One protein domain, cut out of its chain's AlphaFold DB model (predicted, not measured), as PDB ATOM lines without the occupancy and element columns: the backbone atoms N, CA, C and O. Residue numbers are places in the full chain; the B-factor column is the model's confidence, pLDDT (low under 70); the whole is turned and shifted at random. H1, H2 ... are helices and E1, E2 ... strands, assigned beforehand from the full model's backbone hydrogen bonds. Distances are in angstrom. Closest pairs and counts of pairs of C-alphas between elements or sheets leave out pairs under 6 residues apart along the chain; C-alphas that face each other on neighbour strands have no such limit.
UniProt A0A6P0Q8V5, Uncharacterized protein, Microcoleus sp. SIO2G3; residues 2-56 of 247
ATOM      1  N   GLY A   2      29.962 -11.885  45.667       54.34
ATOM      2  CA  GLY A   2      29.502 -12.182  44.305       54.34
ATOM      3  C   GLY A   2      28.447 -11.182  43.829       54.34
ATOM      4  O   GLY A   2      27.765 -10.578  44.656       54.34
ATOM      5  N   ALA A   3      28.320 -11.020  42.512       60.44
ATOM      6  CA  ALA A   3      27.231 -10.258  41.912       60.44
ATOM      7  C   ALA A   3      25.884 -10.932  42.231       60.44
ATOM      8  O   ALA A   3      25.730 -12.145  42.083       60.44
ATOM      9  N   ILE A   4      24.924 -10.136  42.682       65.88
ATOM     10  CA  ILE A   4      23.548 -10.522  42.971       65.88
ATOM     11  C   ILE A   4      22.697 -10.085  41.779       65.88
ATOM     12  O   ILE A   4      22.811  -8.964  41.286       65.88
ATOM     13  N   LYS A   5      21.821 -10.966  41.298       68.12
ATOM     14  CA  LYS A   5      20.854 -10.598  40.262       68.12
ATOM     15  C   LYS A   5      19.596 -10.046  40.919       68.12
ATOM     16  O   LYS A   5      19.054 -10.664  41.830       68.12
ATOM     17  N   SER A   6      19.136  -8.888  40.449       71.44
ATOM     18  CA  SER A   6      17.781  -8.430  40.753       71.44
ATOM     19  C   SER A   6      16.776  -9.347  40.063       71.44
ATOM     20  O   SER A   6      16.980  -9.721  38.912       71.44
ATOM     21  N   GLU A   7      15.680  -9.675  40.745       70.19
ATOM     22  CA  GLU A   7      14.570 -10.427  40.146       70.19
ATOM     23  C   GLU A   7      13.862  -9.613  39.050       70.19
ATOM     24  O   GLU A   7      13.421 -10.173  38.051       70.19
ATOM     25  N   LYS A   8      13.787  -8.285  39.207       74.75
ATOM     26  CA  LYS A   8      13.092  -7.389  38.270       74.75
ATOM     27  C   LYS A   8      13.994  -6.710  37.240       74.75
ATOM     28  O   LYS A   8      13.501  -6.327  36.185       74.75
ATOM     29  N   SER A   9      15.286  -6.586  37.541       79.31
ATOM     30  CA  SER A   9      16.296  -5.969  36.664       79.31
ATOM     31  C   SER A   9      17.573  -6.822  36.624       79.31
ATOM     32  O   SER A   9      18.627  -6.397  37.113       79.31
ATOM     33  N   PRO A  10      17.502  -8.080  36.153       80.81
ATOM     34  CA  PRO A  10      18.638  -9.008  36.163       80.81
ATOM     35  C   PRO A  10      19.876  -8.489  35.412       80.81
ATOM     36  O   PRO A  10      20.994  -8.892  35.733       80.81
ATOM     37  N   GLU A  11      19.690  -7.582  34.456       83.38
ATOM     38  CA  GLU A  11      20.714  -6.870  33.685       83.38
ATOM     39  C   GLU A  11      21.489  -5.804  34.480       83.38
ATOM     40  O   GLU A  11      22.546  -5.346  34.040       83.38
ATOM     41  N   ALA A  12      21.001  -5.420  35.664       85.00
ATOM     42  CA  ALA A  12      21.668  -4.440  36.519       85.00
ATOM     43  C   ALA A  12      22.965  -4.972  37.154       85.00
ATOM     44  O   ALA A  12      23.770  -4.164  37.613       85.00
ATOM     45  N   GLU A  13      23.150  -6.301  37.193       84.81
ATOM     46  CA  GLU A  13      24.285  -7.017  37.809       84.81
ATOM     47  C   GLU A  13      24.750  -6.373  39.129       84.81
ATOM     48  O   GLU A  13      25.879  -5.903  39.265       84.81
ATOM     49  N   LEU A  14      23.842  -6.319  40.107       85.81
ATOM     50  CA  LEU A  14      24.070  -5.636  41.377       85.81
ATOM     51  C   LEU A  14      25.238  -6.263  42.144       85.81
ATOM     52  O   LEU A  14      25.180  -7.415  42.562       85.81
ATOM     53  N   GLU A  15      26.269  -5.486  42.441       87.19
ATOM     54  CA  GLU A  15      27.345  -5.901  43.340       87.19
ATOM     55  C   GLU A  15      27.229  -5.128  44.653       87.19
ATOM     56  O   GLU A  15      27.412  -3.911  44.680       87.19
ATOM     57  N   VAL A  16      26.935  -5.818  45.758       86.50
ATOM     58  CA  VAL A  16      26.903  -5.181  47.083       86.50
ATOM     59  C   VAL A  16      28.327  -4.831  47.505       86.50
ATOM     60  O   VAL A  16      29.176  -5.708  47.648       86.50
ATOM     61  N   VAL A  17      28.571  -3.541  47.733       88.56
ATOM     62  CA  VAL A  17      29.884  -3.007  48.120       88.56
ATOM     63  C   VAL A  17      29.953  -2.734  49.618       88.56
ATOM     64  O   VAL A  17      30.994  -2.953  50.231       88.56
ATOM     65  N   ALA A  18      28.852  -2.273  50.215       87.31
ATOM     66  CA  ALA A  18      28.787  -1.995  51.644       87.31
ATOM     67  C   ALA A  18      27.374  -2.197  52.198       87.31
ATOM     68  O   ALA A  18      26.384  -1.867  51.539       87.31
ATOM     69  N   LEU A  19      27.304  -2.690  53.434       86.94
ATOM     70  CA  LEU A  19      26.091  -2.757  54.241       86.94
ATOM     71  C   LEU A  19      26.437  -2.299  55.660       86.94
ATOM     72  O   LEU A  19      27.175  -2.975  56.372       86.94
ATOM     73  N   GLU A  20      25.921  -1.139  56.058       87.81
ATOM     74  CA  GLU A  20      26.272  -0.495  57.327       87.81
ATOM     75  C   GLU A  20      25.026  -0.144  58.139       87.81
ATOM     76  O   GLU A  20      24.028   0.328  57.593       87.81
ATOM     77  N   GLY A  21      25.084  -0.321  59.459       82.94
ATOM     78  CA  GLY A  21      24.059   0.194  60.366       82.94
ATOM     79  C   GLY A  21      24.187   1.709  60.542       82.94
ATOM     80  O   GLY A  21      25.269   2.225  60.816       82.94
ATOM     81  N   ARG A  22      23.076   2.440  60.423       80.00
ATOM     82  CA  ARG A  22      22.969   3.868  60.753       80.00
ATOM     83  C   ARG A  22      22.027   4.067  61.939       80.00
ATOM     84  O   ARG A  22      20.822   4.241  61.780       80.00
ATOM     85  N   GLY A  23      22.598   4.099  63.142       76.69
ATOM     86  CA  GLY A  23      21.825   4.159  64.387       76.69
ATOM     87  C   GLY A  23      21.120   2.832  64.684       76.69
ATOM     88  O   GLY A  23      21.547   1.788  64.201       76.69
ATOM     89  N   ASN A  24      20.042   2.873  65.470       74.19
ATOM     90  CA  ASN A  24      19.413   1.655  65.999       74.19
ATOM     91  C   ASN A  24      18.432   0.973  65.028       74.19
ATOM     92  O   ASN A  24      18.024  -0.152  65.286       74.19
ATOM     93  N   GLU A  25      18.031   1.640  63.940       69.12
ATOM     94  CA  GLU A  25      16.888   1.195  63.115       69.12
ATOM     95  C   GLU A  25      17.062   1.420  61.607       69.12
ATOM     96  O   GLU A  25      16.122   1.228  60.838       69.12
ATOM     97  N   LYS A  26      18.227   1.892  61.151       77.94
ATOM     98  CA  LYS A  26      18.454   2.149  59.722       77.94
ATOM     99  C   LYS A  26      19.663   1.380  59.245       77.94
ATOM    100  O   LYS A  26      20.643   1.232  59.968       77.94
ATOM    101  N   ILE A  27      19.605   0.960  57.992       82.81
ATOM    102  CA  ILE A  27      20.731   0.380  57.273       82.81
ATOM    103  C   ILE A  27      21.052   1.253  56.062       82.81
ATOM    104  O   ILE A  27      20.182   1.927  55.509       82.81
ATOM    105  N   SER A  28      22.318   1.274  55.673       83.75
ATOM    106  CA  SER A  28      22.802   1.880  54.443       83.75
ATOM    107  C   SER A  28      23.363   0.770  53.572       83.75
ATOM    108  O   SER A  28      24.355   0.145  53.937       83.75
ATOM    109  N   LEU A  29      22.724   0.535  52.430       85.56
ATOM    110  CA  LEU A  29      23.187  -0.395  51.410       85.56
ATOM    111  C   LEU A  29      23.805   0.408  50.265       85.56
ATOM    112  O   LEU A  29      23.177   1.329  49.747       85.56
ATOM    113  N   GLN A  30      25.026   0.057  49.874       87.50
ATOM    114  CA  GLN A  30      25.662   0.582  48.669       87.50
ATOM    115  C   GLN A  30      25.924  -0.571  47.709       87.50
ATOM    116  O   GLN A  30      26.567  -1.557  48.080       87.50
ATOM    117  N   ALA A  31      25.445  -0.427  46.477       87.06
ATOM    118  CA  ALA A  31      25.653  -1.391  45.410       87.06
ATOM    119  C   ALA A  31      26.188  -0.700  44.153       87.06
ATOM    120  O   ALA A  31      25.838   0.447  43.864       87.06
ATOM    121  N   LYS A  32      27.041  -1.403  43.409       87.44
ATOM    122  CA  LYS A  32      27.394  -1.053  42.031       87.44
ATOM    123  C   LYS A  32      26.416  -1.727  41.083       87.44
ATOM    124  O   LYS A  32      25.931  -2.815  41.371       87.44
ATOM    125  N   VAL A  33      26.166  -1.066  39.962       88.69
ATOM    126  CA  VAL A  33      25.329  -1.562  38.868       88.69
ATOM    127  C   VAL A  33      26.009  -1.283  37.543       88.69
ATOM    128  O   VAL A  33      26.869  -0.398  37.461       88.69
ATOM    129  N   THR A  34      25.614  -2.026  36.517       85.75
ATOM    130  CA  THR A  34      26.064  -1.791  35.145       85.75
ATOM    131  C   THR A  34      25.586  -0.432  34.629       85.75
ATOM    132  O   THR A  34      24.612   0.148  35.113       85.75
ATOM    133  N   ASP A  35      26.261   0.084  33.602       83.06
ATOM    134  CA  ASP A  35      25.851   1.322  32.926       83.06
ATOM    135  C   ASP A  35      24.644   1.120  31.993       83.06
ATOM    136  O   ASP A  35      24.160   2.073  31.387       83.06
ATOM    137  N   ALA A  36      24.150  -0.117  31.872       80.12
ATOM    138  CA  ALA A  36      23.006  -0.468  31.038       80.12
ATOM    139  C   ALA A  36      21.652  -0.113  31.679       80.12
ATOM    140  O   ALA A  36      20.623  -0.243  31.018       80.12
ATOM    141  N   VAL A  37      21.644   0.328  32.944       84.44
ATOM    142  CA  VAL A  37      20.428   0.582  33.729       84.44
ATOM    143  C   VAL A  37      20.431   1.999  34.300       84.44
ATOM    144  O   VAL A  37      21.462   2.506  34.755       84.44
ATOM    145  N   ASP A  38      19.261   2.641  34.316       87.75
ATOM    146  CA  ASP A  38      19.075   3.921  34.994       87.75
ATOM    147  C   ASP A  38      19.189   3.734  36.517       87.75
ATOM    148  O   ASP A  38      18.329   3.157  37.190       87.75
ATOM    149  N   ARG A  39      20.284   4.247  37.079       86.50
ATOM    150  CA  ARG A  39      20.597   4.124  38.507       86.50
ATOM    151  C   ARG A  39      19.587   4.849  39.394       86.50
ATOM    152  O   ARG A  39      19.363   4.425  40.527       86.50
ATOM    153  N   SER A  40      19.028   5.961  38.922       87.19
ATOM    154  CA  SER A  40      18.059   6.750  39.681       87.19
ATOM    155  C   SER A  40      16.716   6.036  39.752       87.19
ATOM    156  O   SER A  40      16.127   5.976  40.831       87.19
ATOM    157  N   GLU A  41      16.269   5.451  38.642       86.62
ATOM    158  CA  GLU A  41      15.056   4.633  38.607       86.62
ATOM    159  C   GLU A  41      15.192   3.402  39.510       86.62
ATOM    160  O   GLU A  41      14.365   3.186  40.398       86.62
ATOM    161  N   LEU A  42      16.302   2.672  39.380       86.38
ATOM    162  CA  LEU A  42      16.571   1.489  40.192       86.38
ATOM    163  C   LEU A  42      16.663   1.833  41.687       86.38
ATOM    164  O   LEU A  42      16.054   1.175  42.529       86.38
ATOM    165  N   SER A  43      17.373   2.911  42.041       86.88
ATOM    166  CA  SER A  43      17.452   3.370  43.432       86.88
ATOM    167  C   SER A  43      16.080   3.736  43.996       86.88
ATOM    168  O   SER A  43      15.845   3.502  45.182       86.88
ATOM    169  N   LYS A  44      15.195   4.327  43.185       88.56
ATOM    170  CA  LYS A  44      13.838   4.680  43.607       88.56
ATOM    171  C   LYS A  44      13.017   3.423  43.883       88.56
ATOM    172  O   LYS A  44      12.409   3.334  44.945       88.56
ATOM    173  N   GLU A  45      13.058   2.443  42.987       86.50
ATOM    174  CA  GLU A  45      12.329   1.184  43.156       86.50
ATOM    175  C   GLU A  45      12.747   0.444  44.437       86.50
ATOM    176  O   GLU A  45      11.903   0.077  45.258       86.50
ATOM    177  N   TYR A  46      14.052   0.262  44.658       85.69
ATOM    178  CA  TYR A  46      14.536  -0.416  45.864       85.69
ATOM    179  C   TYR A  46      14.224   0.359  47.144       85.69
ATOM    180  O   TYR A  46      13.952  -0.249  48.182       85.69
ATOM    181  N   PHE A  47      14.232   1.692  47.082       87.50
ATOM    182  CA  PHE A  47      13.847   2.523  48.217       87.50
ATOM    183  C   PHE A  47      12.353   2.388  48.546       87.50
ATOM    184  O   PHE A  47      11.997   2.274  49.718       87.50
ATOM    185  N   GLU A  48      11.479   2.320  47.538       89.94
ATOM    186  CA  GLU A  48      10.046   2.059  47.730       89.94
ATOM    187  C   GLU A  48       9.797   0.680  48.360       89.94
ATOM    188  O   GLU A  48       8.973   0.552  49.269       89.94
ATOM    189  N   ILE A  49      10.546  -0.346  47.942       86.88
ATOM    190  CA  ILE A  49      10.490  -1.683  48.552       86.88
ATOM    191  C   ILE A  49      10.928  -1.627  50.020       86.88
ATOM    192  O   ILE A  49      10.255  -2.201  50.878       86.88
ATOM    193  N   TYR A  50      12.021  -0.921  50.323       85.62
ATOM    194  CA  TYR A  50      12.504  -0.754  51.692       85.62
ATOM    195  C   TYR A  50      11.468  -0.068  52.587       85.62
ATOM    196  O   TYR A  50      11.141  -0.602  53.647       85.62
ATOM    197  N   GLU A  51      10.909   1.071  52.167       87.88
ATOM    198  CA  GLU A  51       9.900   1.788  52.958       87.88
ATOM    199  C   GLU A  51       8.628   0.949  53.136       87.88
ATOM    200  O   GLU A  51       8.069   0.891  54.235       87.88
ATOM    201  N   ARG A  52       8.215   0.204  52.098       88.31
ATOM    202  CA  ARG A  52       7.108  -0.749  52.204       88.31
ATOM    203  C   ARG A  52       7.398  -1.813  53.259       88.31
ATOM    204  O   ARG A  52       6.597  -1.951  54.173       88.31
ATOM    205  N   ILE A  53       8.520  -2.531  53.178       86.50
ATOM    206  CA  ILE A  53       8.856  -3.600  54.137       86.50
ATOM    207  C   ILE A  53       8.995  -3.044  55.556       86.50
ATOM    208  O   ILE A  53       8.485  -3.635  56.501       86.50
ATOM    209  N   LYS A  54       9.634  -1.884  55.709       84.50
ATOM    210  CA  LYS A  54       9.819  -1.223  57.004       84.50
ATOM    211  C   LYS A  54       8.496  -0.824  57.663       84.50
ATOM    212  O   LYS A  54       8.419  -0.794  58.887       84.50
ATOM    213  N   SER A  55       7.477  -0.494  56.872       88.38
ATOM    214  CA  SER A  55       6.148  -0.138  57.385       88.38
ATOM    215  C   SER A  55       5.271  -1.342  57.739       88.38
ATOM    216  O   SER A  55       4.201  -1.155  58.319       88.38
ATOM    217  N   LEU A  56       5.703  -2.565  57.415       89.88
ATOM    218  CA  LEU A  56       4.936  -3.765  57.726       89.88
ATOM    219  C   LEU A  56       4.971  -4.086  59.228       89.88
ATOM    220  O   LEU A  56       6.013  -3.945  59.874       89.88
TER     221      LEU A  56
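AT A GLANCE: This is residues 2 to 56 of the 247 residues of an uncharacterized protein of Microcoleus sp. SIO2G3 (UniProt A0A6P0Q8V5). The model is a loose U: the two-stranded hairpin of E1 and E2 makes one arm and the single helix H1 the other, the two lying roughly lengthwise alongside each other with an open gap between them, and the link of residues 33 to 38 joins them at one end. Residues 2 to 14, with no named element, fold about that same end, while residues 46 to 53 of H1 stand free. The printed part has 55 residues with two named strands and one named helix, in the order E1, E2, H1; the sheet order is E1 - E2, antiparallel, and the class is mixed, helices and strands. It is only just compact, close to loose, with a radius of gyration of the C-alphas of 12.0 A, and elongated, spanning 34 by 21 by 17 A.

IN THESE COORDINATES: After residues 2 to 14, E1 runs from residue 15, its C-alpha at (27.345, -5.901, 43.340), to residue 22, over 20.4 A. E2 holds residues 26 to 32 and measures 20.1 A. H1 holds residues 39 to 54, over 22.1 A, from C-alpha 39 at (20.597, 4.124, 38.507) to C-alpha 54 at (9.819, -1.223, 57.004).

HOW THE PARTS SIT: E1 and E2 form a hairpin of antiparallel neighbours, with 162 degrees between their directions. C-alphas 16 and 31 face each other at 4.3 A. N 28 and O 20 are within hydrogen-bond range at 2.7 A, as are N 17 and O 30 at 2.8 A. E1 and H1 are apart. In H1 every O i to N i+4 pair is within hydrogen-bond range.

THE WHOLE: The two C-alphas farthest apart, those of Asn 24 and Ala 36, are 35.2 A from each other. The printed part has no cut. The link from E1 to E2 is tight, and that from E2 to H1 is short. The mean pLDDT of the printed part is 82.6; residues 2 to 5 and residue 25 are under 70.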